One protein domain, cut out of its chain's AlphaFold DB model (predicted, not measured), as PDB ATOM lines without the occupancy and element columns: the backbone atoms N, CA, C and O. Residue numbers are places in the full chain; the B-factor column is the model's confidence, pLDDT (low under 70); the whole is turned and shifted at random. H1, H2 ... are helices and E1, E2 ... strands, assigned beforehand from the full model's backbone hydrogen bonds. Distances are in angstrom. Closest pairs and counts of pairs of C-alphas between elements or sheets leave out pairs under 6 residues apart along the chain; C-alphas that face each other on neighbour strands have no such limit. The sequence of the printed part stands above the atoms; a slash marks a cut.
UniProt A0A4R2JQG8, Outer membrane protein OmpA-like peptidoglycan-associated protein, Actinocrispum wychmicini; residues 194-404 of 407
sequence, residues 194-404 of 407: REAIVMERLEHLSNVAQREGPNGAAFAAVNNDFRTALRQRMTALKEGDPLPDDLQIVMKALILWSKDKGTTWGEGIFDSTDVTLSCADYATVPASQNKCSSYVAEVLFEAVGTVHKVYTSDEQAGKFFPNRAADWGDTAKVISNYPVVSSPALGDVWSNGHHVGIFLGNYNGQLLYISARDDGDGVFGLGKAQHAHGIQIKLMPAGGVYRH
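What this domain is: This is residues 194 to 404 of the 407 residues of the protein "Outer membrane protein OmpA-like peptidoglycan-associated protein" of Actinocrispum wychmicini (UniProt A0A4R2JQG8). You will see a twisted, antiparallel five-stranded sheet with three helices, H2, H3 and H4, over one face, while H1 folds back along H2 and also packs on H3. Small H5 packs on the E1 and E5 end of the sheet, long stretches with no named element, among them residues 260 to 290 and 305 to 324, join the parts, and residues 235 to 242 stick out. The printed part has 211 residues, with five named helices followed by five named strands; the sheet order is E4, E3, E2, E1, E5. The class is mixed, helices and strands, with under half of the residues in named elements. The whole is compact, with a radius of gyration of the C-alphas of 16.5 A and spans of 48 by 41 by 34 A.

Where its parts are: Find C-alpha 194 at (276.687, 227.750, 229.795); from there H1 runs 22.4 A to residue 209. H2, residues 213 to 235, covers 32.6 A; H3, residues 245 to 259, covers 21.2 A; H4, residues 291 to 304, covers 19.7 A. H5 is residues 325 to 329. Next come E1, residues 349 to 351; E2, residues 356 to 363, 19.8 A; E3, residues 366 to 372, 19.8 A; E4, residues 391 to 395; and E5, residues 401 to 403, ending at C-alpha 403 (255.260, 214.939, 219.838).

How they stand to each other: Look first at H1 and H2, a helical hairpin: they touch at the C-alphas of Ser 206 and Ala 220, 4.2 A, at a shallow tilt of 20 degrees, opposite ways. H3 touches H4 at the C-alphas of Ile 249 and Ala 303, 5.1 A, at a steep tilt of 52 degrees. H2, H3 and H4 are on the same face of the sheet, two layers, helices over strands, at heights of 8.9, 9.6 and 9.1 A. On the local plane H4 runs along E2 at 7 degrees, and H2 across it at 86 degrees. H5 is on the sheet too; the closest C-alphas of H5 and E1, Gly 329 and Ser 351, are 4.8 A apart. E1 to E4 form a meander, each strand the antiparallel neighbour of the one before. Check N 350 to O 357 for E1 and E2, 2.9 A; N 360 to O 368 for E2 and E3, 2.8 A; N 392 to O 371 for E3 and E4, 2.8 A; N 401 to O 351 for E1 and E5, 2.8 A. E2 bends by 53 degrees at residue 360. In H1 to H5 every O i to N i+4 pair is within hydrogen-bond range.

The domain as a whole: The two C-alphas farthest apart, Pro 214 and Ala 317, are 50.8 A apart. The printed part has no cut. The links H3 to H4, H4 to H5, H5 to E1 and E3 to E4 are long. Mean pLDDT of the printed part is 89.2; residues 267 to 272, 288, 290 and 374 to 377 are under 70.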
ATOM      1  N   ARG A 194     277.912 228.388 229.289       84.50
ATOM      2  CA  ARG A 194     276.687 227.750 229.795       84.50
ATOM      3  C   ARG A 194     276.582 226.291 229.350       84.50
ATOM      4  O   ARG A 194     276.186 225.451 230.148       84.50
ATOM      5  N   GLU A 195     276.951 225.995 228.108       87.69
ATOM      6  CA  GLU A 195     276.966 224.626 227.580       87.69
ATOM      7  C   GLU A 195     278.045 223.783 228.259       87.69
ATOM      8  O   GLU A 195     277.778 222.650 228.646       87.69
ATOM      9  N   ALA A 196     279.236 224.345 228.484       82.19
ATOM     10  CA  ALA A 196     280.301 223.657 229.207       82.19
ATOM     11  C   ALA A 196     279.867 223.264 230.633       82.19
ATOM     12  O   ALA A 196     280.036 222.109 231.023       82.19
ATOM     13  N   ILE A 197     279.221 224.183 231.366       83.19
ATOM     14  CA  ILE A 197     278.669 223.918 232.708       83.19
ATOM     15  C   ILE A 197     277.622 222.799 232.667       83.19
ATOM     16  O   ILE A 197     277.608 221.934 233.540       83.19
ATOM     17  N   VAL A 198     276.754 222.779 231.649       94.31
ATOM     18  CA  VAL A 198     275.772 221.697 231.468       94.31
ATOM     19  C   VAL A 198     276.468 220.347 231.297       94.31
ATOM     20  O   VAL A 198     276.087 219.376 231.952       94.31
ATOM     21  N   MET A 199     277.498 220.279 230.450       90.06
ATOM     22  CA  MET A 199     278.233 219.035 230.205       90.06
ATOM     23  C   MET A 199     278.933 218.527 231.471       90.06
ATOM     24  O   MET A 199     278.880 217.330 231.753       90.06
ATOM     25  N   GLU A 200     279.531 219.425 232.255       83.75
ATOM     26  CA  GLU A 200     280.137 219.099 233.551       83.75
ATOM     27  C   GLU A 200     279.084 218.637 234.568       83.75
ATOM     28  O   GLU A 200     279.272 217.637 235.261       83.75
ATOM     29  N   ARG A 201     277.928 219.305 234.627       94.75
ATOM     30  CA  ARG A 201     276.853 218.930 235.551       94.75
ATOM     31  C   ARG A 201     276.244 217.567 235.204       94.75
ATOM     32  O   ARG A 201     275.929 216.802 236.115       94.75
ATOM     33  N   LEU A 202     276.126 217.222 233.917       95.88
ATOM     34  CA  LEU A 202     275.740 215.874 233.476       95.88
ATOM     35  C   LEU A 202     276.758 214.821 233.933       95.88
ATOM     36  O   LEU A 202     276.376 213.736 234.357       95.88
ATOM     37  N   GLU A 203     278.052 215.132 233.880       91.12
ATOM     38  CA  GLU A 203     279.097 214.252 234.408       91.12
ATOM     39  C   GLU A 203     279.032 214.084 235.921       91.12
ATOM     40  O   GLU A 203     279.064 212.956 236.422       91.12
ATOM     41  N   HIS A 204     278.848 215.183 236.648       92.94
ATOM     42  CA  HIS A 204     278.643 215.141 238.085       92.94
ATOM     43  C   HIS A 204     277.429 214.279 238.466       92.94
ATOM     44  O   HIS A 204     277.527 213.455 239.376       92.94
ATOM     45  N   LEU A 205     276.315 214.409 237.737       95.69
ATOM     46  CA  LEU A 205     275.115 213.600 237.946       95.69
ATOM     47  C   LEU A 205     275.405 212.100 237.817       95.69
ATOM     48  O   LEU A 205     275.048 211.340 238.719       95.69
ATOM     49  N   SER A 206     276.093 211.673 236.754       93.25
ATOM     50  CA  SER A 206     276.482 210.267 236.587       93.25
ATOM     51  C   SER A 206     277.352 209.773 237.744       93.25
ATOM     52  O   SER A 206     277.099 208.704 238.295       93.25
ATOM     53  N   ASN A 207     278.348 210.564 238.153       90.19
ATOM     54  CA  ASN A 207     279.278 210.196 239.224       90.19
ATOM     55  C   ASN A 207     278.581 210.026 240.580       90.19
ATOM     56  O   ASN A 207     278.964 209.165 241.377       90.19
ATOM     57  N   VAL A 208     277.575 210.858 240.859       92.12
ATOM     58  CA  VAL A 208     276.746 210.741 242.061       92.12
ATOM     59  C   VAL A 208     275.841 209.515 241.966       92.12
ATOM     60  O   VAL A 208     275.850 208.693 242.882       92.12
ATOM     61  N   ALA A 209     275.107 209.363 240.861       93.88
ATOM     62  CA  ALA A 209     274.145 208.281 240.674       93.88
ATOM     63  C   ALA A 209     274.798 206.891 240.689       93.88
ATOM     64  O   ALA A 209     274.236 205.953 241.249       93.88
ATOM     65  N   GLN A 210     276.024 206.759 240.172       93.00
ATOM     66  CA  GLN A 210     276.767 205.496 240.176       93.00
ATOM     67  C   GLN A 210     276.971 204.915 241.586       93.00
ATOM     68  O   GLN A 210     277.164 203.712 241.745       93.00
ATOM     69  N   ARG A 211     276.912 205.760 242.623       91.50
ATOM     70  CA  ARG A 211     277.085 205.367 244.028       91.50
ATOM     71  C   ARG A 211     275.769 204.970 244.707       91.50
ATOM     72  O   ARG A 211     275.785 204.620 245.882       91.50
ATOM     73  N   GLU A 212     274.643 205.014 243.996       91.06
ATOM     74  CA  GLU A 212     273.288 204.764 244.516       91.06
ATOM     75  C   GLU A 212     272.782 203.354 244.157       91.06
ATOM     76  O   GLU A 212     271.642 203.149 243.746       91.06
ATOM     77  N   GLY A 213     273.657 202.357 244.316       87.88
ATOM     78  CA  GLY A 213     273.349 200.950 244.054       87.88
ATOM     79  C   GLY A 213     273.234 200.593 242.561       87.88
ATOM     80  O   GLY A 213     273.549 201.408 241.693       87.88
ATOM     81  N   PRO A 214     272.793 199.361 242.234       85.75
ATOM     82  CA  PRO A 214     272.797 198.852 240.858       85.75
ATOM     83  C   PRO A 214     271.942 199.672 239.883       85.75
ATOM     84  O   PRO A 214     272.373 199.944 238.764       85.75
ATOM     85  N   ASN A 215     270.760 200.118 240.312       89.06
ATOM     86  CA  ASN A 215     269.874 200.924 239.466       89.06
ATOM     87  C   ASN A 215     270.452 202.326 239.211       89.06
ATOM     88  O   ASN A 215     270.327 202.847 238.103       89.06
ATOM     89  N   GLY A 216     271.146 202.905 240.199       91.94
ATOM     90  CA  GLY A 216     271.864 204.169 240.032       91.94
ATOM     91  C   GLY A 216     273.059 204.047 239.087       91.94
ATOM     92  O   GLY A 216     273.278 204.927 238.256       91.94
ATOM     93  N   ALA A 217     273.784 202.926 239.132       88.56
ATOM     94  CA  ALA A 217     274.845 202.624 238.172       88.56
ATOM     95  C   ALA A 217     274.315 202.464 236.735       88.56
ATOM     96  O   ALA A 217     274.927 202.987 235.804       88.56
ATOM     97  N   ALA A 218     273.160 201.813 236.553       88.31
ATOM     98  CA  ALA A 218     272.507 201.711 235.247       88.31
ATOM     99  C   ALA A 218     272.106 203.093 234.707       88.31
ATOM    100  O   ALA A 218     272.476 203.453 233.590       88.31
ATOM    101  N   PHE A 219     271.450 203.923 235.528       93.81
ATOM    102  CA  PHE A 219     271.135 205.302 235.152       93.81
ATOM    103  C   PHE A 219     272.388 206.123 234.815       93.81
ATOM    104  O   PHE A 219     272.392 206.860 233.832       93.81
ATOM    105  N   ALA A 220     273.465 205.986 235.593       92.25
ATOM    106  CA  ALA A 220     274.720 206.685 235.329       92.25
ATOM    107  C   ALA A 220     275.308 206.318 233.956       92.25
ATOM    108  O   ALA A 220     275.808 207.200 233.255       92.25
ATOM    109  N   ALA A 221     275.220 205.047 233.550       87.88
ATOM    110  CA  ALA A 221     275.638 204.605 232.220       87.88
ATOM    111  C   ALA A 221     274.784 205.253 231.115       87.88
ATOM    112  O   ALA A 221     275.331 205.873 230.208       87.88
ATOM    113  N   VAL A 222     273.453 205.212 231.244       90.94
ATOM    114  CA  VAL A 222     272.510 205.857 230.305       90.94
ATOM    115  C   VAL A 222     272.781 207.359 230.177       90.94
ATOM    116  O   VAL A 222     272.840 207.893 229.072       90.94
ATOM    117  N   ASN A 223     272.991 208.052 231.298       94.44
ATOM    118  CA  ASN A 223     273.271 209.486 231.307       94.44
ATOM    119  C   ASN A 223     274.649 209.821 230.700       94.44
ATOM    120  O   ASN A 223     274.799 210.844 230.030       94.44
ATOM    121  N   ASN A 224     275.655 208.958 230.880       91.31
ATOM    122  CA  ASN A 224     276.957 209.094 230.218       91.31
ATOM    123  C   ASN A 224     276.865 208.898 228.698       91.31
ATOM    124  O   ASN A 224     277.497 209.653 227.953       91.31
ATOM    125  N   ASP A 225     276.066 207.939 228.237       89.12
ATOM    126  CA  ASP A 225     275.843 207.697 226.808       89.12
ATOM    127  C   ASP A 225     275.091 208.864 226.166       89.12
ATOM    128  O   ASP A 225     275.520 209.377 225.129       89.12
ATOM    129  N   PHE A 226     274.050 209.372 226.834       95.56
ATOM    130  CA  PHE A 226     273.373 210.607 226.442       95.56
ATOM    131  C   PHE A 226     274.351 211.784 226.337       95.56
ATOM    132  O   PHE A 226     274.418 212.446 225.300       95.56
ATOM    133  N   ARG A 227     275.169 212.021 227.375       95.25
ATOM    134  CA  ARG A 227     276.182 213.088 227.371       95.25
ATOM    135  C   ARG A 227     277.160 212.929 226.206       95.25
ATOM    136  O   ARG A 227     277.541 213.918 225.585       95.25
ATOM    137  N   THR A 228     277.576 211.703 225.909       84.06
ATOM    138  CA  THR A 228     278.506 211.409 224.811       84.06
ATOM    139  C   THR A 228     277.866 211.686 223.454       84.06
ATOM    140  O   THR A 228     278.471 212.376 222.634       84.06
ATOM    141  N   ALA A 229     276.626 211.243 223.241       83.88
ATOM    142  CA  ALA A 229     275.872 211.518 222.021       83.88
ATOM    143  C   ALA A 229     275.636 213.025 221.826       83.88
ATOM    144  O   ALA A 229     275.864 213.559 220.740       83.88
ATOM    145  N   LEU A 230     275.252 213.737 222.891       88.94
ATOM    146  CA  LEU A 230     275.094 215.190 222.862       88.94
ATOM    147  C   LEU A 230     276.415 215.882 222.508       88.94
ATOM    148  O   LEU A 230     276.437 216.750 221.638       88.94
ATOM    149  N   ARG A 231     277.532 215.457 223.119       84.50
ATOM    150  CA  ARG A 231     278.867 215.985 222.808       84.50
ATOM    151  C   ARG A 231     279.202 215.815 221.332       84.50
ATOM    152  O   ARG A 231     279.599 216.789 220.707       84.50
ATOM    153  N   GLN A 232     279.021 214.613 220.788       82.44
ATOM    154  CA  GLN A 232     279.310 214.314 219.384       82.44
ATOM    155  C   GLN A 232     278.524 215.227 218.443       82.44
ATOM    156  O   GLN A 232     279.101 215.816 217.529       82.44
ATOM    157  N   ARG A 233     277.222 215.400 218.706       86.31
ATOM    158  CA  ARG A 233     276.367 216.284 217.910       86.31
ATOM    159  C   ARG A 233     276.805 217.740 217.981       86.31
ATOM    160  O   ARG A 233     276.862 218.397 216.951       86.31
ATOM    161  N   MET A 234     277.154 218.229 219.167       84.69
ATOM    162  CA  MET A 234     277.610 219.607 219.346       84.69
ATOM    163  C   MET A 234     278.968 219.864 218.677       84.69
ATOM    164  O   MET A 234     279.153 220.910 218.066       84.69
ATOM    165  N   THR A 235     279.909 218.915 218.747       80.81
ATOM    166  CA  THR A 235     281.241 219.046 218.124       80.81
ATOM    167  C   THR A 235     281.222 218.934 216.601       80.81
ATOM    168  O   THR A 235     282.175 219.352 215.947       80.81
ATOM    169  N   ALA A 236     280.152 218.366 216.038       79.62
ATOM    170  CA  ALA A 236     279.954 218.285 214.595       79.62
ATOM    171  C   ALA A 236     279.510 219.624 213.976       79.62
ATOM    172  O   ALA A 236     279.590 219.776 212.760       79.62
ATOM    173  N   LEU A 237     279.056 220.584 214.792       83.31
ATOM    174  CA  LEU A 237     278.628 221.905 214.333       83.31
ATOM    175  C   LEU A 237     279.823 222.802 214.018       83.31
ATOM    176  O   LEU A 237     280.858 222.753 214.694       83.31
ATOM    177  N   LYS A 238     279.657 223.664 213.018       85.00
ATOM    178  CA  LYS A 238     280.652 224.658 212.628       85.00
ATOM    179  C   LYS A 238     280.379 226.002 213.283       85.00
ATOM    180  O   LYS A 238     279.274 226.296 213.739       85.00
ATOM    181  N   GLU A 239     281.412 226.825 213.377       84.88
ATOM    182  CA  GLU A 239     281.293 228.178 213.894       84.88
ATOM    183  C   GLU A 239     280.224 228.959 213.115       84.88
ATOM    184  O   GLU A 239     280.147 228.908 211.887       84.88
ATOM    185  N   GLY A 240     279.351 229.657 213.840       83.19
ATOM    186  CA  GLY A 240     278.222 230.381 213.257       83.19
ATOM    187  C   GLY A 240     277.015 229.516 212.882       83.19
ATOM    188  O   GLY A 240     275.972 230.089 212.574       83.19
ATOM    189  N   ASP A 241     277.097 228.181 212.951       82.44
ATOM    190  CA  ASP A 241     275.908 227.347 212.772       82.44
ATOM    191  C   ASP A 241     274.912 227.580 213.913       82.44
ATOM    192  O   ASP A 241     275.297 227.552 215.093       82.44
ATOM    193  N   PRO A 242     273.619 227.770 213.597       83.94
ATOM    194  CA  PRO A 242     272.593 227.656 214.612       83.94
ATOM    195  C   PRO A 242     272.560 226.214 215.128       83.94
ATOM    196  O   PRO A 242     272.819 225.255 214.396       83.94
ATOM    197  N   LEU A 243     272.206 226.050 216.401       86.81
ATOM    198  CA  LEU A 243     271.853 224.728 216.900       86.81
ATOM    199  C   LEU A 243     270.619 224.233 216.118       86.81
ATOM    200  O   LEU A 243     269.662 224.995 215.983       86.81
ATOM    201  N   PRO A 244     270.597 222.980 215.631       89.88
ATOM    202  CA  PRO A 244     269.370 222.343 215.162       89.88
ATOM    203  C   PRO A 244     268.270 222.412 216.229       89.88
ATOM    204  O   PRO A 244     268.577 222.419 217.423       89.88
ATOM    205  N   ASP A 245     267.004 222.463 215.819       92.00
ATOM    206  CA  ASP A 245     265.873 222.735 216.722       92.00
ATOM    207  C   ASP A 245     265.802 221.778 217.918       92.00
ATOM    208  O   ASP A 245     265.573 222.197 219.053       92.00
ATOM    209  N   ASP A 246     266.091 220.497 217.702       92.69
ATOM    210  CA  ASP A 246     266.146 219.508 218.774       92.69
ATOM    211  C   ASP A 246     267.265 219.786 219.792       92.69
ATOM    212  O   ASP A 246     267.054 219.668 221.002       92.69
ATOM    213  N   LEU A 247     268.443 220.220 219.333       94.25
ATOM    214  CA  LEU A 247     269.529 220.663 220.208       94.25
ATOM    215  C   LEU A 247     269.211 221.990 220.895       94.25
ATOM    216  O   LEU A 247     269.608 222.157 222.047       94.25
ATOM    217  N   GLN A 248     268.485 222.907 220.252       95.94
ATOM    218  CA  GLN A 248     268.003 224.126 220.911       95.94
ATOM    219  C   GLN A 248     267.097 223.772 222.091       95.94
ATOM    220  O   GLN A 248     267.330 224.244 223.207       95.94
ATOM    221  N   ILE A 249     266.114 222.896 221.866       98.38
ATOM    222  CA  ILE A 249     265.158 222.443 222.883       98.38
ATOM    223  C   ILE A 249     265.886 221.732 224.031       98.38
ATOM    224  O   ILE A 249     265.739 222.113 225.195       98.38
ATOM    225  N   VAL A 250     266.729 220.743 223.724       98.31
ATOM    226  CA  VAL A 250     267.438 219.961 224.750       98.31
ATOM    227  C   VAL A 250     268.448 220.801 225.515       98.31
ATOM    228  O   VAL A 250     268.503 220.730 226.744       98.31
ATOM    229  N   MET A 251     269.229 221.636 224.830       96.69
ATOM    230  CA  MET A 251     270.199 222.491 225.508       96.69
ATOM    231  C   MET A 251     269.494 223.512 226.400       96.69
ATOM    232  O   MET A 251     269.944 223.768 227.517       96.69
ATOM    233  N   LYS A 252     268.349 224.056 225.970       97.94
ATOM    234  CA  LYS A 252     267.546 224.945 226.810       97.94
ATOM    235  C   LYS A 252     267.027 224.234 228.057       97.94
ATOM    236  O   LYS A 252     267.198 224.757 229.161       97.94
ATOM    237  N   ALA A 253     266.466 223.038 227.893       98.56
ATOM    238  CA  ALA A 253     265.995 222.196 228.988       98.56
ATOM    239  C   ALA A 253     267.095 221.950 230.035       98.56
ATOM    240  O   ALA A 253     266.875 222.152 231.234       98.56
ATOM    241  N   LEU A 254     268.299 221.602 229.573       98.38
ATOM    242  CA  LEU A 254     269.467 221.363 230.417       98.38
ATOM    243  C   LEU A 254     270.023 222.638 231.063       98.38
ATOM    244  O   LEU A 254     270.476 222.590 232.203       98.38
ATOM    245  N   ILE A 255     269.984 223.788 230.384       95.75
ATOM    246  CA  ILE A 255     270.408 225.072 230.964       95.75
ATOM    247  C   ILE A 255     269.465 225.493 232.095       95.75
ATOM    248  O   ILE A 255     269.938 225.976 233.126       95.75
ATOM    249  N   LEU A 256     268.151 225.317 231.927       95.19
ATOM    250  CA  LEU A 256     267.183 225.580 232.995       95.19
ATOM    251  C   LEU A 256     267.420 224.643 234.180       95.19
ATOM    252  O   LEU A 256     267.525 225.116 235.310       95.19
ATOM    253  N   TRP A 257     267.620 223.347 233.920       95.88
ATOM    254  CA  TRP A 257     268.021 222.385 234.948       95.88
ATOM    255  C   TRP A 257     269.298 222.810 235.662       95.88
ATOM    256  O   TRP A 257     269.337 222.841 236.888       95.88
ATOM    257  N   SER A 258     270.315 223.230 234.906       93.50
ATOM    258  CA  SER A 258     271.603 223.657 235.442       93.50
ATOM    259  C   SER A 258     271.502 224.866 236.375       93.50
ATOM    260  O   SER A 258     272.358 225.020 237.247       93.50
ATOM    261  N   LYS A 259     270.495 225.724 236.193       90.25
ATOM    262  CA  LYS A 259     270.246 226.915 237.018       90.25
ATOM    263  C   LYS A 259     269.265 226.669 238.156       90.25
ATOM    264  O   LYS A 259     269.143 227.521 239.037       90.25
ATOM    265  N   ASP A 260     268.544 225.557 238.111       89.88
ATOM    266  CA  ASP A 260     267.529 225.249 239.097       89.88
ATOM    267  C   ASP A 260     268.148 225.035 240.477       89.88
ATOM    268  O   ASP A 260     269.093 224.262 240.642       89.88
ATOM    269  N   LYS A 261     267.580 225.739 241.456       85.69
ATOM    270  CA  LYS A 261     267.953 225.678 242.873       85.69
ATOM    271  C   LYS A 261     267.068 224.713 243.665       85.69
ATOM    272  O   LYS A 261     267.285 224.542 244.860       85.69
ATOM    273  N   GLY A 262     266.050 224.132 243.025       84.12
ATOM    274  CA  GLY A 262     265.112 223.205 243.649       84.12
ATOM    275  C   GLY A 262     263.906 223.849 244.329       84.12
ATOM    276  O   GLY A 262     263.159 223.137 244.987       84.12
ATOM    277  N   THR A 263     263.716 225.165 244.205       80.12
ATOM    278  CA  THR A 263     262.570 225.890 244.798       80.12
ATOM    279  C   THR A 263     261.677 226.565 243.757       80.12
ATOM    280  O   THR A 263     260.549 226.952 244.057       80.12
ATOM    281  N   THR A 264     262.145 226.686 242.514       83.12
ATOM    282  CA  THR A 264     261.393 227.329 241.430       83.12
ATOM    283  C   THR A 264     260.446 226.329 240.769       83.12
ATOM    284  O   THR A 264     259.239 226.555 240.677       83.12
ATOM    285  N   TRP A 265     260.975 225.169 240.380       86.50
ATOM    286  CA  TRP A 265     260.289 224.221 239.503       86.50
ATOM    287  C   TRP A 265     259.566 223.061 240.224       86.50
ATOM    288  O   TRP A 265     259.062 222.169 239.547       86.50
ATOM    289  N   GLY A 266     259.419 223.076 241.561       72.44
ATOM    290  CA  GLY A 266     258.712 222.019 242.327       72.44
ATOM    291  C   GLY A 266     257.626 222.509 243.284       72.44
ATOM    292  O   GLY A 266     257.725 223.591 243.846       72.44
ATOM    293  N   GLU A 267     256.542 221.745 243.400       64.75
ATOM    294  CA  GLU A 267     255.247 222.162 243.967       64.75
ATOM    295  C   GLU A 267     255.175 222.023 245.490       64.75
ATOM    296  O   GLU A 267     255.767 221.109 246.056       64.75
ATOM    297  N   GLY A 268     254.386 222.885 246.141       55.69
ATOM    298  CA  GLY A 268     253.901 222.638 247.506       55.69
ATOM    299  C   GLY A 268     254.937 222.813 248.618       55.69
ATOM    300  O   GLY A 268     254.711 222.344 249.731       55.69
ATOM    301  N   ILE A 269     256.046 223.505 248.352       56.81
ATOM    302  CA  ILE A 269     257.012 223.883 249.389       56.81
ATOM    303  C   ILE A 269     256.639 225.255 249.956       56.81
ATOM    304  O   ILE A 269     256.307 226.170 249.199       56.81
ATOM    305  N   PHE A 270     256.746 225.410 251.278       49.88
ATOM    306  CA  PHE A 270     256.471 226.661 252.003       49.88
ATOM    307  C   PHE A 270     257.355 227.845 251.549       49.88
ATOM    308  O   PHE A 270     257.026 228.992 251.830       49.88
ATOM    309  N   ASP A 271     258.448 227.582 250.824       56.72
ATOM    310  CA  ASP A 271     259.387 228.564 250.262       56.72
ATOM    311  C   ASP A 271     259.482 228.526 248.722       56.72
ATOM    312  O   ASP A 271     260.371 229.152 248.135       56.72
ATOM    313  N   SER A 272     258.593 227.785 248.051       66.69
ATOM    314  CA  SER A 272     258.616 227.704 246.591       66.69
ATOM    315  C   SER A 272     258.208 229.037 245.964       66.69
ATOM    316  O   SER A 272     257.296 229.717 246.434       66.69
ATOM    317  N   THR A 273     258.910 229.433 244.902       72.56
ATOM    318  CA  THR A 273     258.665 230.713 244.231       72.56
ATOM    319  C   THR A 273     257.697 230.532 243.078       72.56
ATOM    320  O   THR A 273     257.829 229.579 242.305       72.56
ATOM    321  N   ASP A 274     256.783 231.484 242.922       84.94
ATOM    322  CA  ASP A 274     255.972 231.595 241.716       84.94
ATOM    323  C   ASP A 274     256.872 231.694 240.481       84.94
ATOM    324  O   ASP A 274     257.938 232.320 240.500       84.94
ATOM    325  N   VAL A 275     256.449 231.054 239.398       86.94
ATOM    326  CA  VAL A 275     257.220 231.004 238.160       86.94
ATOM    327  C   VAL A 275     256.700 232.078 237.220       86.94
ATOM    328  O   VAL A 275     255.576 232.004 236.729       86.94
ATOM    329  N   THR A 276     257.537 233.074 236.945       90.81
ATOM    330  CA  THR A 276     257.313 234.009 235.837       90.81
ATOM    331  C   THR A 276     258.010 233.453 234.603       90.81
ATOM    332  O   THR A 276     259.234 233.336 234.596       90.81
ATOM    333  N   LEU A 277     257.230 233.087 233.589       91.94
ATOM    334  CA  LEU A 277     257.745 232.588 232.315       91.94
ATOM    335  C   LEU A 277     258.276 233.745 231.460       91.94
ATOM    336  O   LEU A 277     257.774 234.867 231.540       91.94
ATOM    337  N   SER A 278     259.271 233.475 230.617       95.38
ATOM    338  CA  SER A 278     259.899 234.497 229.771       95.38
ATOM    339  C   SER A 278     258.938 235.080 228.728       95.38
ATOM    340  O   SER A 278     259.101 236.221 228.293       95.38
ATOM    341  N   CYS A 279     257.921 234.319 228.313       94.94
ATOM    342  CA  CYS A 279     256.898 234.810 227.397       94.94
ATOM    343  C   CYS A 279     255.918 235.731 228.129       94.94
ATOM    344  O   CYS A 279     255.179 235.296 229.011       94.94
ATOM    345  N   ALA A 280     255.834 236.989 227.691       94.75
ATOM    346  CA  ALA A 280     254.948 237.977 228.297       94.75
ATOM    347  C   ALA A 280     253.454 237.623 228.186       94.75
ATOM    348  O   ALA A 280     252.657 238.172 228.938       94.75
ATOM    349  N   ASP A 281     253.049 236.740 227.275       95.06
ATOM    350  CA  ASP A 281     251.655 236.303 227.162       95.06
ATOM    351  C   ASP A 281     251.249 235.300 228.245       95.06
ATOM    352  O   ASP A 281     250.056 235.130 228.513       95.06
ATOM    353  N   TYR A 282     252.217 234.632 228.876       95.00
ATOM    354  CA  TYR A 282     251.913 233.670 229.918       95.00
ATOM    355  C   TYR A 282     251.642 234.338 231.262       95.00
ATOM    356  O   TYR A 282     252.219 235.369 231.614       95.00
ATOM    357  N   ALA A 283     250.719 233.739 232.007       92.94
ATOM    358  CA  ALA A 283     250.449 234.099 233.386       92.94
ATOM    359  C   ALA A 283     251.601 233.634 234.279       92.94
ATOM    360  O   ALA A 283     252.201 232.584 234.036       92.94
ATOM    361  N   THR A 284     251.869 234.381 235.348       91.75
ATOM    362  CA  THR A 284     252.696 233.880 236.447       91.75
ATOM    363  C   THR A 284     252.033 232.637 237.025       91.75
ATOM    364  O   THR A 284     250.839 232.656 237.322       91.75
ATOM    365  N   VAL A 285     252.796 231.558 237.162       86.69
ATOM    366  CA  VAL A 285     252.300 230.266 237.630       86.69
ATOM    367  C   VAL A 285     252.557 230.161 239.130       86.69
ATOM    368  O   VAL A 285     253.727 230.181 239.530       86.69
ATOM    369  N   PRO A 286     251.507 230.048 239.965       77.38
ATOM    370  CA  PRO A 286     251.679 229.930 241.403       77.38
ATOM    371  C   PRO A 286     252.541 228.728 241.768       77.38
ATOM    372  O   PRO A 286     252.434 227.658 241.166       77.38
ATOM    373  N   ALA A 287     253.352 228.858 242.809       73.69
ATOM    374  CA  ALA A 287     254.243 227.790 243.238       73.69
ATOM    375  C   ALA A 287     253.505 226.515 243.712       73.69
ATOM    376  O   ALA A 287     254.102 225.442 243.809       73.69
ATOM    377  N   SER A 288     252.200 226.610 243.970       66.75
ATOM    378  CA  SER A 288     251.303 225.499 244.298       66.75
ATOM    379  C   SER A 288     250.645 224.834 243.083       66.75
ATOM    380  O   SER A 288     249.885 223.890 243.266       66.75
ATOM    381  N   GLN A 289     250.884 225.308 241.856       73.69
ATOM    382  CA  GLN A 289     250.150 224.863 240.670       73.69
ATOM    383  C   GLN A 289     251.093 224.473 239.519       73.69
ATOM    384  O   GLN A 289     252.044 225.181 239.211       73.69
ATOM    385  N   ASN A 290     250.807 223.334 238.873       68.81
ATOM    386  CA  ASN A 290     251.291 222.892 237.551       68.81
ATOM    387  C   ASN A 290     252.698 223.364 237.113       68.81
ATOM    388  O   ASN A 290     252.843 224.346 236.381       68.81
ATOM    389  N   LYS A 291     253.746 222.593 237.436       81.88
ATOM    390  CA  LYS A 291     255.141 222.992 237.144       81.88
ATOM    391  C   LYS A 291     255.804 222.305 235.953       81.88
ATOM    392  O   LYS A 291     256.560 222.956 235.238       81.88
ATOM    393  N   CYS A 292     255.465 221.050 235.663       91.12
ATOM    394  CA  CYS A 292     255.974 220.330 234.489       91.12
ATOM    395  C   CYS A 292     255.538 220.984 233.165       91.12
ATOM    396  O   CYS A 292     256.341 221.168 232.254       91.12
ATOM    397  N   SER A 293     254.274 221.410 233.076       93.38
ATOM    398  CA  SER A 293     253.719 222.064 231.882       93.38
ATOM    399  C   SER A 293     254.339 223.439 231.639       93.38
ATOM    400  O   SER A 293     254.696 223.773 230.512       93.38
ATOM    401  N   SER A 294     254.525 224.206 232.711       93.56
ATOM    402  CA  SER A 294     255.160 225.525 232.682       93.56
ATOM    403  C   SER A 294     256.634 225.429 232.297       93.56
ATOM    404  O   SER A 294     257.108 226.220 231.492       93.56
ATOM    405  N   TYR A 295     257.341 224.411 232.797       95.44
ATOM    406  CA  TYR A 295     258.715 224.117 232.398       95.44
ATOM    407  C   TYR A 295     258.834 223.810 230.907       95.44
ATOM    408  O   TYR A 295     259.652 224.416 230.223       95.44
ATOM    409  N   VAL A 296     257.997 222.911 230.382       97.44
ATOM    410  CA  VAL A 296     258.010 222.585 228.949       97.44
ATOM    411  C   VAL A 296     257.670 223.818 228.113       97.44
ATOM    412  O   VAL A 296     258.336 224.077 227.118       97.44
ATOM    413  N   ALA A 297     256.702 224.633 228.535       96.88
ATOM    414  CA  ALA A 297     256.388 225.881 227.847       96.88
ATOM    415  C   ALA A 297     257.564 226.871 227.835       96.88
ATOM    416  O   ALA A 297     257.824 227.466 226.792       96.88
ATOM    417  N   GLU A 298     258.289 227.008 228.950       96.94
ATOM    418  CA  GLU A 298     259.491 227.846 229.027       96.94
ATOM    419  C   GLU A 298     260.580 227.346 228.081       96.94
ATOM    420  O   GLU A 298     261.153 228.130 227.328       96.94
ATOM    421  N   VAL A 299     260.832 226.032 228.079       98.50
ATOM    422  CA  VAL A 299     261.816 225.410 227.189       98.50
ATOM    423  C   VAL A 299     261.477 225.699 225.733       98.50
ATOM    424  O   VAL A 299     262.329 226.198 225.004       98.50
ATOM    425  N   LEU A 300     260.247 225.408 225.303       98.38
ATOM    426  CA  LEU A 300     259.849 225.549 223.902       98.38
ATOM    427  C   LEU A 300     259.800 227.020 223.463       98.38
ATOM    428  O   LEU A 300     260.167 227.333 222.331       98.38
ATOM    429  N   PHE A 301     259.398 227.934 224.348       97.94
ATOM    430  CA  PHE A 301     259.434 229.365 224.061       97.94
ATOM    431  C   PHE A 301     260.871 229.874 223.919       97.94
ATOM    432  O   PHE A 301     261.215 230.481 222.908       97.94
ATOM    433  N   GLU A 302     261.728 229.606 224.904       96.75
ATOM    434  CA  GLU A 302     263.103 230.098 224.893       96.75
ATOM    435  C   GLU A 302     264.000 229.403 223.851       96.75
ATOM    436  O   GLU A 302     265.066 229.936 223.529       96.75
ATOM    437  N   ALA A 303     263.637 228.202 223.391       96.75
ATOM    438  CA  ALA A 303     264.391 227.454 222.386       96.75
ATOM    439  C   ALA A 303     263.933 227.761 220.959       96.75
ATOM    440  O   ALA A 303     264.767 228.044 220.110       96.75
ATOM    441  N   VAL A 304     262.625 227.692 220.695       95.56
ATOM    442  CA  VAL A 304     262.069 227.717 219.329       95.56
ATOM    443  C   VAL A 304     260.896 228.691 219.182       95.56
ATOM    444  O   VAL A 304     260.136 228.629 218.219       95.56
ATOM    445  N   GLY A 305     260.704 229.599 220.144       95.25
ATOM    446  CA  GLY A 305     259.708 230.672 220.063       95.25
ATOM    447  C   GLY A 305     258.252 230.206 220.129       95.25
ATOM    448  O   GLY A 305     257.347 230.978 219.820       95.25
ATOM    449  N   THR A 306     257.996 228.958 220.527       95.50
ATOM    450  CA  THR A 306     256.633 228.415 220.587       95.50
ATOM    451  C   THR A 306     255.828 229.066 221.712       95.50
ATOM    452  O   THR A 306     256.239 229.053 222.873       95.50
ATOM    453  N   VAL A 307     254.628 229.558 221.385       94.81
ATOM    454  CA  VAL A 307     253.670 230.103 222.358       94.81
ATOM    455  C   VAL A 307     252.308 229.430 222.192       94.81
ATOM    456  O   VAL A 307     251.676 229.520 221.144       94.81
ATOM    457  N   HIS A 308     251.820 228.795 223.256       93.38
ATOM    458  CA  HIS A 308     250.534 228.107 223.296       93.38
ATOM    459  C   HIS A 308     249.579 228.813 224.263       93.38
ATOM    460  O   HIS A 308     249.582 228.547 225.460       93.38
ATOM    461  N   LYS A 309     248.729 229.704 223.750       95.12
ATOM    462  CA  LYS A 309     247.729 230.436 224.548       95.12
ATOM    463  C   LYS A 309     246.464 229.593 224.747       95.12
ATOM    464  O   LYS A 309     245.463 229.824 224.077       95.12
ATOM    465  N   VAL A 310     246.529 228.568 225.600       95.06
ATOM    466  CA  VAL A 310     245.489 227.517 225.660       95.06
ATOM    467  C   VAL A 310     244.389 227.835 226.664       95.06
ATOM    468  O   VAL A 310     243.212 227.753 226.326       95.06
ATOM    469  N   TYR A 311     244.760 228.198 227.890       93.81
ATOM    470  CA  TYR A 311     243.799 228.489 228.954       93.81
ATOM    471  C   TYR A 311     243.955 229.932 229.398       93.81
ATOM    472  O   TYR A 311     245.060 230.345 229.719       93.81
ATOM    473  N   THR A 312     242.884 230.709 229.442       95.25
ATOM    474  CA  THR A 312     242.946 232.077 229.972       95.25
ATOM    475  C   THR A 312     243.135 232.056 231.491       95.25
ATOM    476  O   THR A 312     242.637 231.156 232.166       95.25
ATOM    477  N   SER A 313     243.882 233.022 232.028       91.94
ATOM    478  CA  SER A 313     243.979 233.242 233.471       91.94
ATOM    479  C   SER A 313     242.822 234.110 233.956       91.94
ATOM    480  O   SER A 313     242.632 235.222 233.462       91.94
ATOM    481  N   ASP A 314     242.089 233.620 234.954       90.50
ATOM    482  CA  ASP A 314     241.025 234.386 235.616       90.50
ATOM    483  C   ASP A 314     241.594 235.471 236.548       90.50
ATOM    484  O   ASP A 314     240.969 236.503 236.780       90.50
ATOM    485  N   GLU A 315     242.805 235.254 237.068       89.44
ATOM    486  CA  GLU A 315     243.469 236.132 238.038       89.44
ATOM    487  C   GLU A 315     244.317 237.218 237.362       89.44
ATOM    488  O   GLU A 315     244.472 238.320 237.890       89.44
ATOM    489  N   GLN A 316     244.873 236.922 236.184       92.81
ATOM    490  CA  GLN A 316     245.767 237.813 235.449       92.81
ATOM    491  C   GLN A 316     245.165 238.142 234.081       92.81
ATOM    492  O   GLN A 316     245.343 237.416 233.103       92.81
ATOM    493  N   ALA A 317     244.452 239.270 234.012       95.50
ATOM    494  CA  ALA A 317     243.733 239.696 232.816       95.50
ATOM    495  C   ALA A 317     244.629 239.718 231.561       95.50
ATOM    496  O   ALA A 317     245.701 240.327 231.544       95.50
ATOM    497  N   GLY A 318     244.166 239.057 230.495       94.88
ATOM    498  CA  GLY A 318     244.870 238.979 229.211       94.88
ATOM    499  C   GLY A 318     246.058 238.011 229.177       94.88
ATOM    500  O   GLY A 318     246.758 237.969 228.168       94.88
ATOM    501  N   LYS A 319     246.295 237.243 230.248       96.06
ATOM    502  CA  LYS A 319     247.338 236.215 230.308       96.06
ATOM    503  C   LYS A 319     246.780 234.815 230.077       96.06
ATOM    504  O   LYS A 319     245.593 234.558 230.287       96.06
ATOM    505  N   PHE A 320     247.663 233.903 229.684       95.31
ATOM    506  CA  PHE A 320     247.314 232.524 229.354       95.31
ATOM    507  C   PHE A 320     248.208 231.507 230.071       95.31
ATOM    508  O   PHE A 320     249.348 231.793 230.417       95.31
ATOM    509  N   PHE A 321     247.712 230.289 230.244       93.19
ATOM    510  CA  PHE A 321     248.491 229.119 230.616       93.19
ATOM    511  C   PHE A 321     248.717 228.223 229.389       93.19
ATOM    512  O   PHE A 321     247.840 228.138 228.514       93.19
ATOM    513  N   PRO A 322     249.876 227.546 229.325       94.75
ATOM    514  CA  PRO A 322     250.232 226.670 228.218       94.75
ATOM    515  C   PRO A 322     249.425 225.365 228.213       94.75
ATOM    516  O   PRO A 322     248.636 225.086 229.119       94.75
ATOM    517  N   ASN A 323     249.667 224.537 227.191       95.75
ATOM    518  CA  ASN A 323     249.220 223.142 227.173       95.75
ATOM    519  C   ASN A 323     249.660 222.423 228.460       95.75
ATOM    520  O   ASN A 323     250.835 222.464 228.835       95.75
ATOM    521  N   ARG A 324     248.711 221.749 229.108       95.12
ATOM    522  CA  ARG A 324     248.917 220.911 230.295       95.12
ATOM    523  C   ARG A 324     249.465 219.545 229.887       95.12
ATOM    524  O   ARG A 324     249.358 219.156 228.730       95.12
ATOM    525  N   ALA A 325     249.968 218.764 230.839       94.31
ATOM    526  CA  ALA A 325     250.365 217.377 230.568       94.31
ATOM    527  C   ALA A 325     249.241 216.564 229.894       94.31
ATOM    528  O   ALA A 325     249.482 215.899 228.893       94.31
ATOM    529  N   ALA A 326     247.995 216.709 230.353       96.00
ATOM    530  CA  ALA A 326     246.833 216.060 229.736       96.00
ATOM    531  C   ALA A 326     246.671 216.400 228.246       96.00
ATOM    532  O   ALA A 326     246.311 215.536 227.459       96.00
ATOM    533  N   ASP A 327     246.994 217.633 227.852       97.75
ATOM    534  CA  ASP A 327     246.912 218.075 226.460       97.75
ATOM    535  C   ASP A 327     247.986 217.421 225.593       97.75
ATOM    536  O   ASP A 327     247.712 216.959 224.487       97.75
ATOM    537  N   TRP A 328     249.217 217.371 226.105       97.81
ATOM    538  CA  TRP A 328     250.339 216.728 225.425       97.81
ATOM    539  C   TRP A 328     250.133 215.213 225.291       97.81
ATOM    540  O   TRP A 328     250.500 214.639 224.264       97.81
ATOM    541  N   GLY A 329     249.518 214.591 226.302       97.06
ATOM    542  CA  GLY A 329     249.209 213.161 226.366       97.06
ATOM    543  C   GLY A 329     247.948 212.723 225.612       97.06
ATOM    544  O   GLY A 329     247.725 211.524 225.469       97.06
ATOM    545  N   ASP A 330     247.123 213.651 225.125       97.75
ATOM    546  CA  ASP A 330     245.924 213.337 224.343       97.75
ATOM    547  C   ASP A 330     246.272 213.259 222.854       97.75
ATOM    548  O   ASP A 330     246.557 214.278 222.229       97.75
ATOM    549  N   THR A 331     246.241 212.066 222.253       96.94
ATOM    550  CA  THR A 331     246.559 211.875 220.825       96.94
ATOM    551  C   THR A 331     245.534 212.495 219.876       96.94
ATOM    552  O   THR A 331     245.879 212.766 218.725       96.94
ATOM    553  N   ALA A 332     244.304 212.748 220.331       96.75
ATOM    554  CA  ALA A 332     243.269 213.395 219.530       96.75
ATOM    555  C   ALA A 332     243.429 214.921 219.501       96.75
ATOM    556  O   ALA A 332     242.940 215.583 218.581       96.75
ATOM    557  N   LYS A 333     244.131 215.497 220.483       96.88
ATOM    558  CA  LYS A 333     244.365 216.936 220.538       96.88
ATOM    559  C   LYS A 333     245.373 217.371 219.477       96.88
ATOM    560  O   LYS A 333     246.505 216.885 219.413       96.88
ATOM    561  N   VAL A 334     244.987 218.347 218.664       96.25
ATOM    562  CA  VAL A 334     245.909 219.003 217.733       96.25
ATOM    563  C   VAL A 334     246.662 220.095 218.485       96.25
ATOM    564  O   VAL A 334     246.056 221.013 219.033       96.25
ATOM    565  N   ILE A 335     247.989 219.993 218.502       97.31
ATOM    566  CA  ILE A 335     248.888 221.026 219.015       97.31
ATOM    567  C   ILE A 335     249.688 221.524 217.816       97.31
ATOM    568  O   ILE A 335     250.390 220.739 217.177       97.31
ATOM    569  N   SER A 336     249.518 222.804 217.469       94.19
ATOM    570  CA  SER A 336     250.176 223.415 216.305       94.19
ATOM    571  C   SER A 336     251.678 223.187 216.374       94.19
ATOM    572  O   SER A 336     252.251 223.444 217.422       94.19
ATOM    573  N   ASN A 337     252.298 222.738 215.283       95.88
ATOM    574  CA  ASN A 337     253.739 222.464 215.176       95.88
ATOM    575  C   ASN A 337     254.244 221.282 216.026       95.88
ATOM    576  O   ASN A 337     255.448 221.070 216.115       95.88
ATOM    577  N   TYR A 338     253.351 220.496 216.636       98.00
ATOM    578  CA  TYR A 338     253.718 219.337 217.459       98.00
ATOM    579  C   TYR A 338     252.841 218.106 217.154       98.00
ATOM    580  O   TYR A 338     252.026 217.691 217.998       98.00
ATOM    581  N   PRO A 339     252.954 217.504 215.950       96.62
ATOM    582  CA  PRO A 339     252.263 216.258 215.631       96.62
ATOM    583  C   PRO A 339     252.738 215.095 216.505       96.62
ATOM    584  O   PRO A 339     253.887 215.047 216.942       96.62
ATOM    585  N   VAL A 340     251.841 214.132 216.727       95.56
ATOM    586  CA  VAL A 340     252.167 212.874 217.412       95.56
ATOM    587  C   VAL A 340     253.101 212.038 216.540       95.56
ATOM    588  O   VAL A 340     252.861 211.889 215.341       95.56
ATOM    589  N   VAL A 341     254.131 211.452 217.148       90.31
ATOM    590  CA  VAL A 341     255.101 210.582 216.472       90.31
ATOM    591  C   VAL A 341     255.174 209.202 217.125       90.31
ATOM    592  O   VAL A 341     255.061 209.058 218.339       90.31
ATOM    593  N   SER A 342     255.373 208.168 216.304       85.50
ATOM    594  CA  SER A 342     255.552 206.775 216.752       85.50
ATOM    595  C   SER A 342     257.016 206.396 216.986       85.50
ATOM    596  O   SER A 342     257.301 205.364 217.591       85.50
ATOM    597  N   SER A 343     257.945 207.199 216.471       85.50
ATOM    598  CA  SER A 343     259.387 206.988 216.574       85.50
ATOM    599  C   SER A 343     259.997 208.218 217.234       85.50
ATOM    600  O   SER A 343     260.291 209.181 216.530       85.50
ATOM    601  N   PRO A 344     260.117 208.222 218.572       89.12
ATOM    602  CA  PRO A 344     260.516 209.413 219.294       89.12
ATOM    603  C   PRO A 344     261.980 209.760 219.035       89.12
ATOM    604  O   PRO A 344     262.846 208.880 218.977       89.12
ATOM    605  N   ALA A 345     262.252 211.050 218.911       87.06
ATOM    606  CA  ALA A 345     263.560 211.626 218.662       87.06
ATOM    607  C   ALA A 345     263.974 212.573 219.795       87.06
ATOM    608  O   ALA A 345     263.152 213.066 220.567       87.06
ATOM    609  N   LEU A 346     265.280 212.821 219.902       91.94
ATOM    610  CA  LEU A 346     265.824 213.780 220.860       91.94
ATOM    611  C   LEU A 346     265.076 215.122 220.756       91.94
ATOM    612  O   LEU A 346     264.868 215.609 219.651       91.94
ATOM    613  N   GLY A 347     264.687 215.709 221.888       96.19
ATOM    614  CA  GLY A 347     263.974 216.990 221.921       96.19
ATOM    615  C   GLY A 347     262.453 216.896 221.787       96.19
ATOM    616  O   GLY A 347     261.781 217.903 221.998       96.19
ATOM    617  N   ASP A 348     261.893 215.715 221.513       98.25
ATOM    618  CA  ASP A 348     260.441 215.532 221.487       98.25
ATOM    619  C   ASP A 348     259.806 215.837 222.846       98.25
ATOM    620  O   ASP A 348     260.362 215.541 223.908       98.25
ATOM    621  N   VAL A 349     258.586 216.368 222.818       98.56
ATOM    622  CA  VAL A 349     257.769 216.499 224.022       98.56
ATOM    623  C   VAL A 349     257.136 215.147 224.317       98.56
ATOM    624  O   VAL A 349     256.413 214.600 223.486       98.56
ATOM    625  N   TRP A 350     257.384 214.617 225.509       97.25
ATOM    626  CA  TRP A 350     256.752 213.396 225.999       97.25
ATOM    627  C   TRP A 350     255.706 213.721 227.058       97.25
ATOM    628  O   TRP A 350     255.937 214.576 227.914       97.25
ATOM    629  N   SER A 351     254.580 213.005 227.055       96.12
ATOM    630  CA  SER A 351     253.619 213.046 228.154       96.12
ATOM    631  C   SER A 351     252.843 211.749 228.340       96.12
ATOM    632  O   SER A 351     252.439 211.108 227.378       96.12
ATOM    633  N   ASN A 352     252.539 211.408 229.590       93.06
ATOM    634  CA  ASN A 352     251.597 210.340 229.943       93.06
ATOM    635  C   ASN A 352     250.209 210.871 230.362       93.06
ATOM    636  O   ASN A 352     249.442 210.155 230.999       93.06
ATOM    637  N   GLY A 353     249.906 212.140 230.076       92.94
ATOM    638  CA  GLY A 353     248.661 212.807 230.467       92.94
ATOM    639  C   GLY A 353     248.660 213.392 231.887       92.94
ATOM    640  O   GLY A 353     247.919 214.333 232.159       92.94
ATOM    641  N   HIS A 354     249.531 212.915 232.778       90.31
ATOM    642  CA  HIS A 354     249.700 213.459 234.134       90.31
ATOM    643  C   HIS A 354     250.994 214.262 234.283       90.31
ATOM    644  O   HIS A 354     251.036 215.276 234.977       90.31
ATOM    645  N   HIS A 355     252.039 213.832 233.590       91.56
ATOM    646  CA  HIS A 355     253.352 214.441 233.576       91.56
ATOM    647  C   HIS A 355     253.797 214.692 232.133       91.56
ATOM    648  O   HIS A 355     253.358 214.011 231.204       91.56
ATOM    649  N   VAL A 356     254.626 215.712 231.931       94.62
ATOM    650  CA  VAL A 356     255.147 216.106 230.618       94.62
ATOM    651  C   VAL A 356     256.602 216.507 230.768       94.62
ATOM    652  O   VAL A 356     256.958 217.080 231.792       94.62
ATOM    653  N   GLY A 357     257.437 216.221 229.778       96.19
ATOM    654  CA  GLY A 357     258.850 216.583 229.776       96.19
ATOM    655  C   GLY A 357     259.447 216.563 228.378       96.19
ATOM    656  O   GLY A 357     258.742 216.351 227.392       96.19
ATOM    657  N   ILE A 358     260.757 216.774 228.308       98.38
ATOM    658  CA  ILE A 358     261.527 216.705 227.065       98.38
ATOM    659  C   ILE A 358     262.253 215.366 227.010       98.38
ATOM    660  O   ILE A 358     262.988 215.004 227.934       98.38
ATOM    661  N   PHE A 359     262.047 214.626 225.928       97.69
ATOM    662  CA  PHE A 359     262.688 213.346 225.685       97.69
ATOM    663  C   PHE A 359     264.169 213.545 225.340       97.69
ATOM    664  O   PHE A 359     264.529 214.326 224.457       97.69
ATOM    665  N   LEU A 360     265.036 212.824 226.050       96.94
ATOM    666  CA  LEU A 360     266.489 212.899 225.895       96.94
ATOM    667  C   LEU A 360     267.066 211.742 225.076       96.94
ATOM    668  O   LEU A 360     268.248 211.770 224.757       96.94
ATOM    669  N   GLY A 361     266.260 210.745 224.711       91.00
ATOM    670  CA  GLY A 361     266.682 209.629 223.866       91.00
ATOM    671  C   GLY A 361     266.597 208.261 224.545       91.00
ATOM    672  O   GLY A 361     266.201 208.125 225.703       91.00
ATOM    673  N   ASN A 362     266.955 207.232 223.779       87.44
ATOM    674  CA  ASN A 362     267.033 205.845 224.226       87.44
ATOM    675  C   ASN A 362     268.496 205.402 224.227       87.44
ATOM    676  O   ASN A 362     269.126 205.377 223.170       87.44
ATOM    677  N   TYR A 363     269.011 205.023 225.392       84.56
ATOM    678  CA  TYR A 363     270.378 204.541 225.552       84.56
ATOM    679  C   TYR A 363     270.351 203.237 226.339       84.56
ATOM    680  O   TYR A 363     269.728 203.145 227.393       84.56
ATOM    681  N   ASN A 364     270.988 202.199 225.796       79.06
ATOM    682  CA  ASN A 364     270.989 200.844 226.362       79.06
ATOM    683  C   ASN A 364     269.586 200.284 226.660       79.06
ATOM    684  O   ASN A 364     269.381 199.579 227.645       79.06
ATOM    685  N   GLY A 365     268.607 200.602 225.805       80.62
ATOM    686  CA  GLY A 365     267.220 200.158 225.968       80.62
ATOM    687  C   GLY A 365     266.461 200.890 227.075       80.62
ATOM    688  O   GLY A 365     265.308 200.554 227.341       80.62
ATOM    689  N   GLN A 366     267.083 201.881 227.715       83.94
ATOM    690  CA  GLN A 366     266.466 202.718 228.725       83.94
ATOM    691  C   GLN A 366     266.199 204.104 228.151       83.94
ATOM    692  O   GLN A 366     267.047 204.741 227.526       83.94
ATOM    693  N   LEU A 367     264.979 204.568 228.371       88.88
ATOM    694  CA  LEU A 367     264.525 205.853 227.887       88.88
ATOM    695  C   LEU A 367     264.854 206.937 228.916       88.88
ATOM    696  O   LEU A 367     264.589 206.752 230.101       88.88
ATOM    697  N   LEU A 368     265.404 208.063 228.469       93.56
ATOM    698  CA  LEU A 368     265.796 209.180 229.324       93.56
ATOM    699  C   LEU A 368     264.933 210.406 229.014       93.56
ATOM    700  O   LEU A 368     264.633 210.685 227.854       93.56
ATOM    701  N   TYR A 369     264.557 211.163 230.039       95.00
ATOM    702  CA  TYR A 369     263.869 212.442 229.869       95.00
ATOM    703  C   TYR A 369     264.241 213.441 230.955       95.00
ATOM    704  O   TYR A 369     264.829 213.078 231.977       95.00
ATOM    705  N   ILE A 370     263.870 214.697 230.722       96.50
ATOM    706  CA  ILE A 370     264.017 215.791 231.675       96.50
ATOM    707  C   ILE A 370     262.694 216.522 231.874       96.50
ATOM    708  O   ILE A 370     261.988 216.840 230.914       96.50
ATOM    709  N   SER A 371     262.354 216.794 233.131       94.12
ATOM    710  CA  SER A 371     261.169 217.576 233.468       94.12
ATOM    711  C   SER A 371     261.257 218.230 234.844       94.12
ATOM    712  O   SER A 371     262.042 217.819 235.696       94.12
ATOM    713  N   ALA A 372     260.428 219.249 235.060       90.88
ATOM    714  CA  ALA A 372     260.151 219.821 236.368       90.88
ATOM    715  C   ALA A 372     259.178 218.937 237.153       90.88
ATOM    716  O   ALA A 372     258.067 218.704 236.684       90.88
ATOM    717  N   ARG A 373     259.587 218.531 238.362       77.38
ATOM    718  CA  ARG A 373     258.824 217.747 239.348       77.38
ATOM    719  C   ARG A 373     258.207 216.440 238.838       77.38
ATOM    720  O   ARG A 373     257.212 216.457 238.126       77.38
ATOM    721  N   ASP A 374     258.665 215.324 239.400       65.12
ATOM    722  CA  ASP A 374     257.839 214.118 239.583       65.12
ATOM    723  C   ASP A 374     258.494 213.251 240.679       65.12
ATOM    724  O   ASP A 374     259.528 212.631 240.449       65.12
ATOM    725  N   ASP A 375     257.966 213.284 241.904       64.38
ATOM    726  CA  ASP A 375     258.580 212.690 243.111       64.38
ATOM    727  C   ASP A 375     258.533 211.136 243.129       64.38
ATOM    728  O   ASP A 375     258.468 210.518 244.191       64.38
ATOM    729  N   GLY A 376     258.516 210.499 241.953       62.00
ATOM    730  CA  GLY A 376     258.406 209.055 241.751       62.00
ATOM    731  C   GLY A 376     259.737 208.295 241.709       62.00
ATOM    732  O   GLY A 376     260.824 208.844 241.893       62.00
ATOM    733  N   ASP A 377     259.640 206.993 241.443       64.06
ATOM    734  CA  ASP A 377     260.788 206.102 241.277       64.06
ATOM    735  C   ASP A 377     261.637 206.478 240.046       64.06
ATOM    736  O   ASP A 377     261.139 206.996 239.048       64.06
ATOM    737  N   GLY A 378     262.941 206.184 240.086       75.00
ATOM    738  CA  GLY A 378     263.840 206.394 238.940       75.00
ATOM    739  C   GLY A 378     264.527 207.763 238.883       75.00
ATOM    740  O   GLY A 378     265.117 208.104 237.853       75.00
ATOM    741  N   VAL A 379     264.495 208.529 239.980       87.62
ATOM    742  CA  VAL A 379     265.326 209.728 240.159       87.62
ATOM    743  C   VAL A 379     266.587 209.384 240.944       87.62
ATOM    744  O   VAL A 379     266.517 208.997 242.107       87.62
ATOM    745  N   PHE A 380     267.748 209.577 240.323       91.69
ATOM    746  CA  PHE A 380     269.048 209.323 240.948       91.69
ATOM    747  C   PHE A 380     269.814 210.624 241.182       91.69
ATOM    748  O   PHE A 380     269.655 211.603 240.453       91.69
ATOM    749  N   GLY A 381     270.641 210.657 242.222       90.12
ATOM    750  CA  GLY A 381     271.384 211.846 242.636       90.12
ATOM    751  C   GLY A 381     270.535 212.912 243.331       90.12
ATOM    752  O   GLY A 381     270.950 214.075 243.402       90.12
ATOM    753  N   LEU A 382     269.362 212.540 243.853       87.12
ATOM    754  CA  LEU A 382     268.518 213.425 244.657       87.12
ATOM    755  C   LEU A 382     269.270 213.958 245.889       87.12
ATOM    756  O   LEU A 382     269.938 213.217 246.608       87.12
ATOM    757  N   GLY A 383     269.171 215.269 246.121       80.56
ATOM    758  CA  GLY A 383     269.804 215.970 247.243       80.56
ATOM    759  C   GLY A 383     271.316 216.184 247.106       80.56
ATOM    760  O   GLY A 383     271.916 216.795 247.984       80.56
ATOM    761  N   LYS A 384     271.938 215.697 246.023       85.38
ATOM    762  CA  LYS A 384     273.388 215.801 245.773       85.38
ATOM    763  C   LYS A 384     273.711 216.462 244.433       85.38
ATOM    764  O   LYS A 384     274.559 217.342 244.384       85.38
ATOM    765  N   ALA A 385     273.028 216.046 243.368       90.19
ATOM    766  CA  ALA A 385     273.184 216.577 242.007       90.19
ATOM    767  C   ALA A 385     271.863 217.115 241.424       90.19
ATOM    768  O   ALA A 385     271.856 217.923 240.491       90.19
ATOM    769  N   GLN A 386     270.739 216.655 241.975       91.81
ATOM    770  CA  GLN A 386     269.388 217.077 241.626       91.81
ATOM    771  C   GLN A 386     268.631 217.473 242.892       91.81
ATOM    772  O   GLN A 386     268.999 217.075 243.998       91.81
ATOM    773  N   HIS A 387     267.546 218.222 242.741       87.50
ATOM    774  CA  HIS A 387     266.706 218.639 243.860       87.50
ATOM    775  C   HIS A 387     265.380 217.884 243.827       87.50
ATOM    776  O   HIS A 387     264.822 217.692 242.749       87.50
ATOM    777  N   ALA A 388     264.874 217.467 244.993       83.06
ATOM    778  CA  ALA A 388     263.602 216.743 245.104       83.06
ATOM    779  C   ALA A 388     262.453 217.526 244.456       83.06
ATOM    780  O   ALA A 388     261.697 216.993 243.660       83.06
ATOM    781  N   HIS A 389     262.425 218.835 244.681       81.81
ATOM    782  CA  HIS A 389     261.408 219.727 244.142       81.81
ATOM    783  C   HIS A 389     261.960 220.580 242.989       81.81
ATOM    784  O   HIS A 389     261.673 221.768 242.865       81.81
ATOM    785  N   GLY A 390     262.809 219.985 242.158       88.56
ATOM    786  CA  GLY A 390     263.463 220.670 241.053       88.56
ATOM    787  C   GLY A 390     263.140 220.101 239.681       88.56
ATOM    788  O   GLY A 390     262.271 219.243 239.503       88.56
ATOM    789  N   ILE A 391     263.905 220.568 238.700       93.00
ATOM    790  CA  ILE A 391     264.059 219.899 237.415       93.00
ATOM    791  C   ILE A 391     264.938 218.666 237.627       93.00
ATOM    792  O   ILE A 391     265.945 218.705 238.342       93.00
ATOM    793  N   GLN A 392     264.551 217.561 237.007       93.75
ATOM    794  CA  GLN A 392     265.178 216.264 237.192       93.75
ATOM    795  C   GLN A 392     265.317 215.542 235.851       93.75
ATOM    796  O   GLN A 392     264.393 215.536 235.038       93.75
ATOM    797  N   ILE A 393     266.468 214.905 235.656       95.50
ATOM    798  CA  ILE A 393     266.734 213.920 234.610       95.50
ATOM    799  C   ILE A 393     266.489 212.532 235.199       95.50
ATOM    800  O   ILE A 393     266.964 212.233 236.302       95.50
ATOM    801  N   LYS A 394     265.737 211.699 234.478       91.44
ATOM    802  CA  LYS A 394     265.249 210.405 234.970       91.44
ATOM    803  C   LYS A 394     265.134 209.383 233.860       91.44
ATOM    804  O   LYS A 394     265.005 209.734 232.685       91.44
ATOM    805  N   LEU A 395     265.073 208.120 234.269       89.94
ATOM    806  CA  LEU A 395     264.547 207.072 233.405       89.94
ATOM    807  C   LEU A 395     263.041 207.291 233.212       89.94
ATOM    808  O   LEU A 395     262.318 207.518 234.183       89.94
ATOM    809  N   MET A 396     262.565 207.252 231.970       83.06
ATOM    810  CA  MET A 396     261.133 207.343 231.689       83.06
ATOM    811  C   MET A 396     260.413 206.051 232.085       83.06
ATOM    812  O   MET A 396     260.927 204.958 231.822       83.06
ATOM    813  N   PRO A 397     259.186 206.156 232.625       75.69
ATOM    814  CA  PRO A 397     258.282 205.020 232.695       75.69
ATOM    815  C   PRO A 397     257.873 204.574 231.281       75.69
ATOM    816  O   PRO A 397     257.944 205.339 230.318       75.69
ATOM    817  N   ALA A 398     257.430 203.325 231.145       73.75
ATOM    818  CA  ALA A 398     256.965 202.807 229.862       73.75
ATOM    819  C   ALA A 398     255.700 203.544 229.374       73.75
ATOM    820  O   ALA A 398     254.783 203.806 230.153       73.75
ATOM    821  N   GLY A 399     255.627 203.804 228.065       86.44
ATOM    822  CA  GLY A 399     254.456 204.386 227.402       86.44
ATOM    823  C   GLY A 399     254.452 205.917 227.331       86.44
ATOM    824  O   GLY A 399     255.485 206.572 227.454       86.44
ATOM    825  N   GLY A 400     253.267 206.482 227.098       93.19
ATOM    826  CA  GLY A 400     253.057 207.911 226.850       93.19
ATOM    827  C   GLY A 400     253.020 208.279 225.365       93.19
ATOM    828  O   GLY A 400     253.160 207.434 224.481       93.19
ATOM    829  N   VAL A 401     252.775 209.558 225.112       97.06
ATOM    830  CA  VAL A 401     252.660 210.174 223.791       97.06
ATOM    831  C   VAL A 401     253.882 211.041 223.551       97.06
ATOM    832  O   VAL A 401     254.289 211.800 224.430       97.06
ATOM    833  N   TYR A 402     254.438 210.936 222.348       97.00
ATOM    834  CA  TYR A 402     255.557 211.745 221.889       97.00
ATOM    835  C   TYR A 402     255.088 212.685 220.797       97.00
ATOM    836  O   TYR A 402     254.318 212.286 219.917       97.00
ATOM    837  N   ARG A 403     255.553 213.930 220.846       98.38
ATOM    838  CA  ARG A 403     255.260 214.939 219.838       98.38
ATOM    839  C   ARG A 403     256.536 215.648 219.419       98.38
ATOM    840  O   ARG A 403     257.263 216.165 220.265       98.38
ATOM    841  N   HIS A 404     256.772 215.668 218.114       96.69
ATOM    842  CA  HIS A 404     257.973 216.241 217.521       96.69
ATOM    843  C   HIS A 404     257.725 217.683 217.106       96.69
ATOM    844  O   HIS A 404     256.675 217.972 216.540       96.69
TER     845      HIS A 404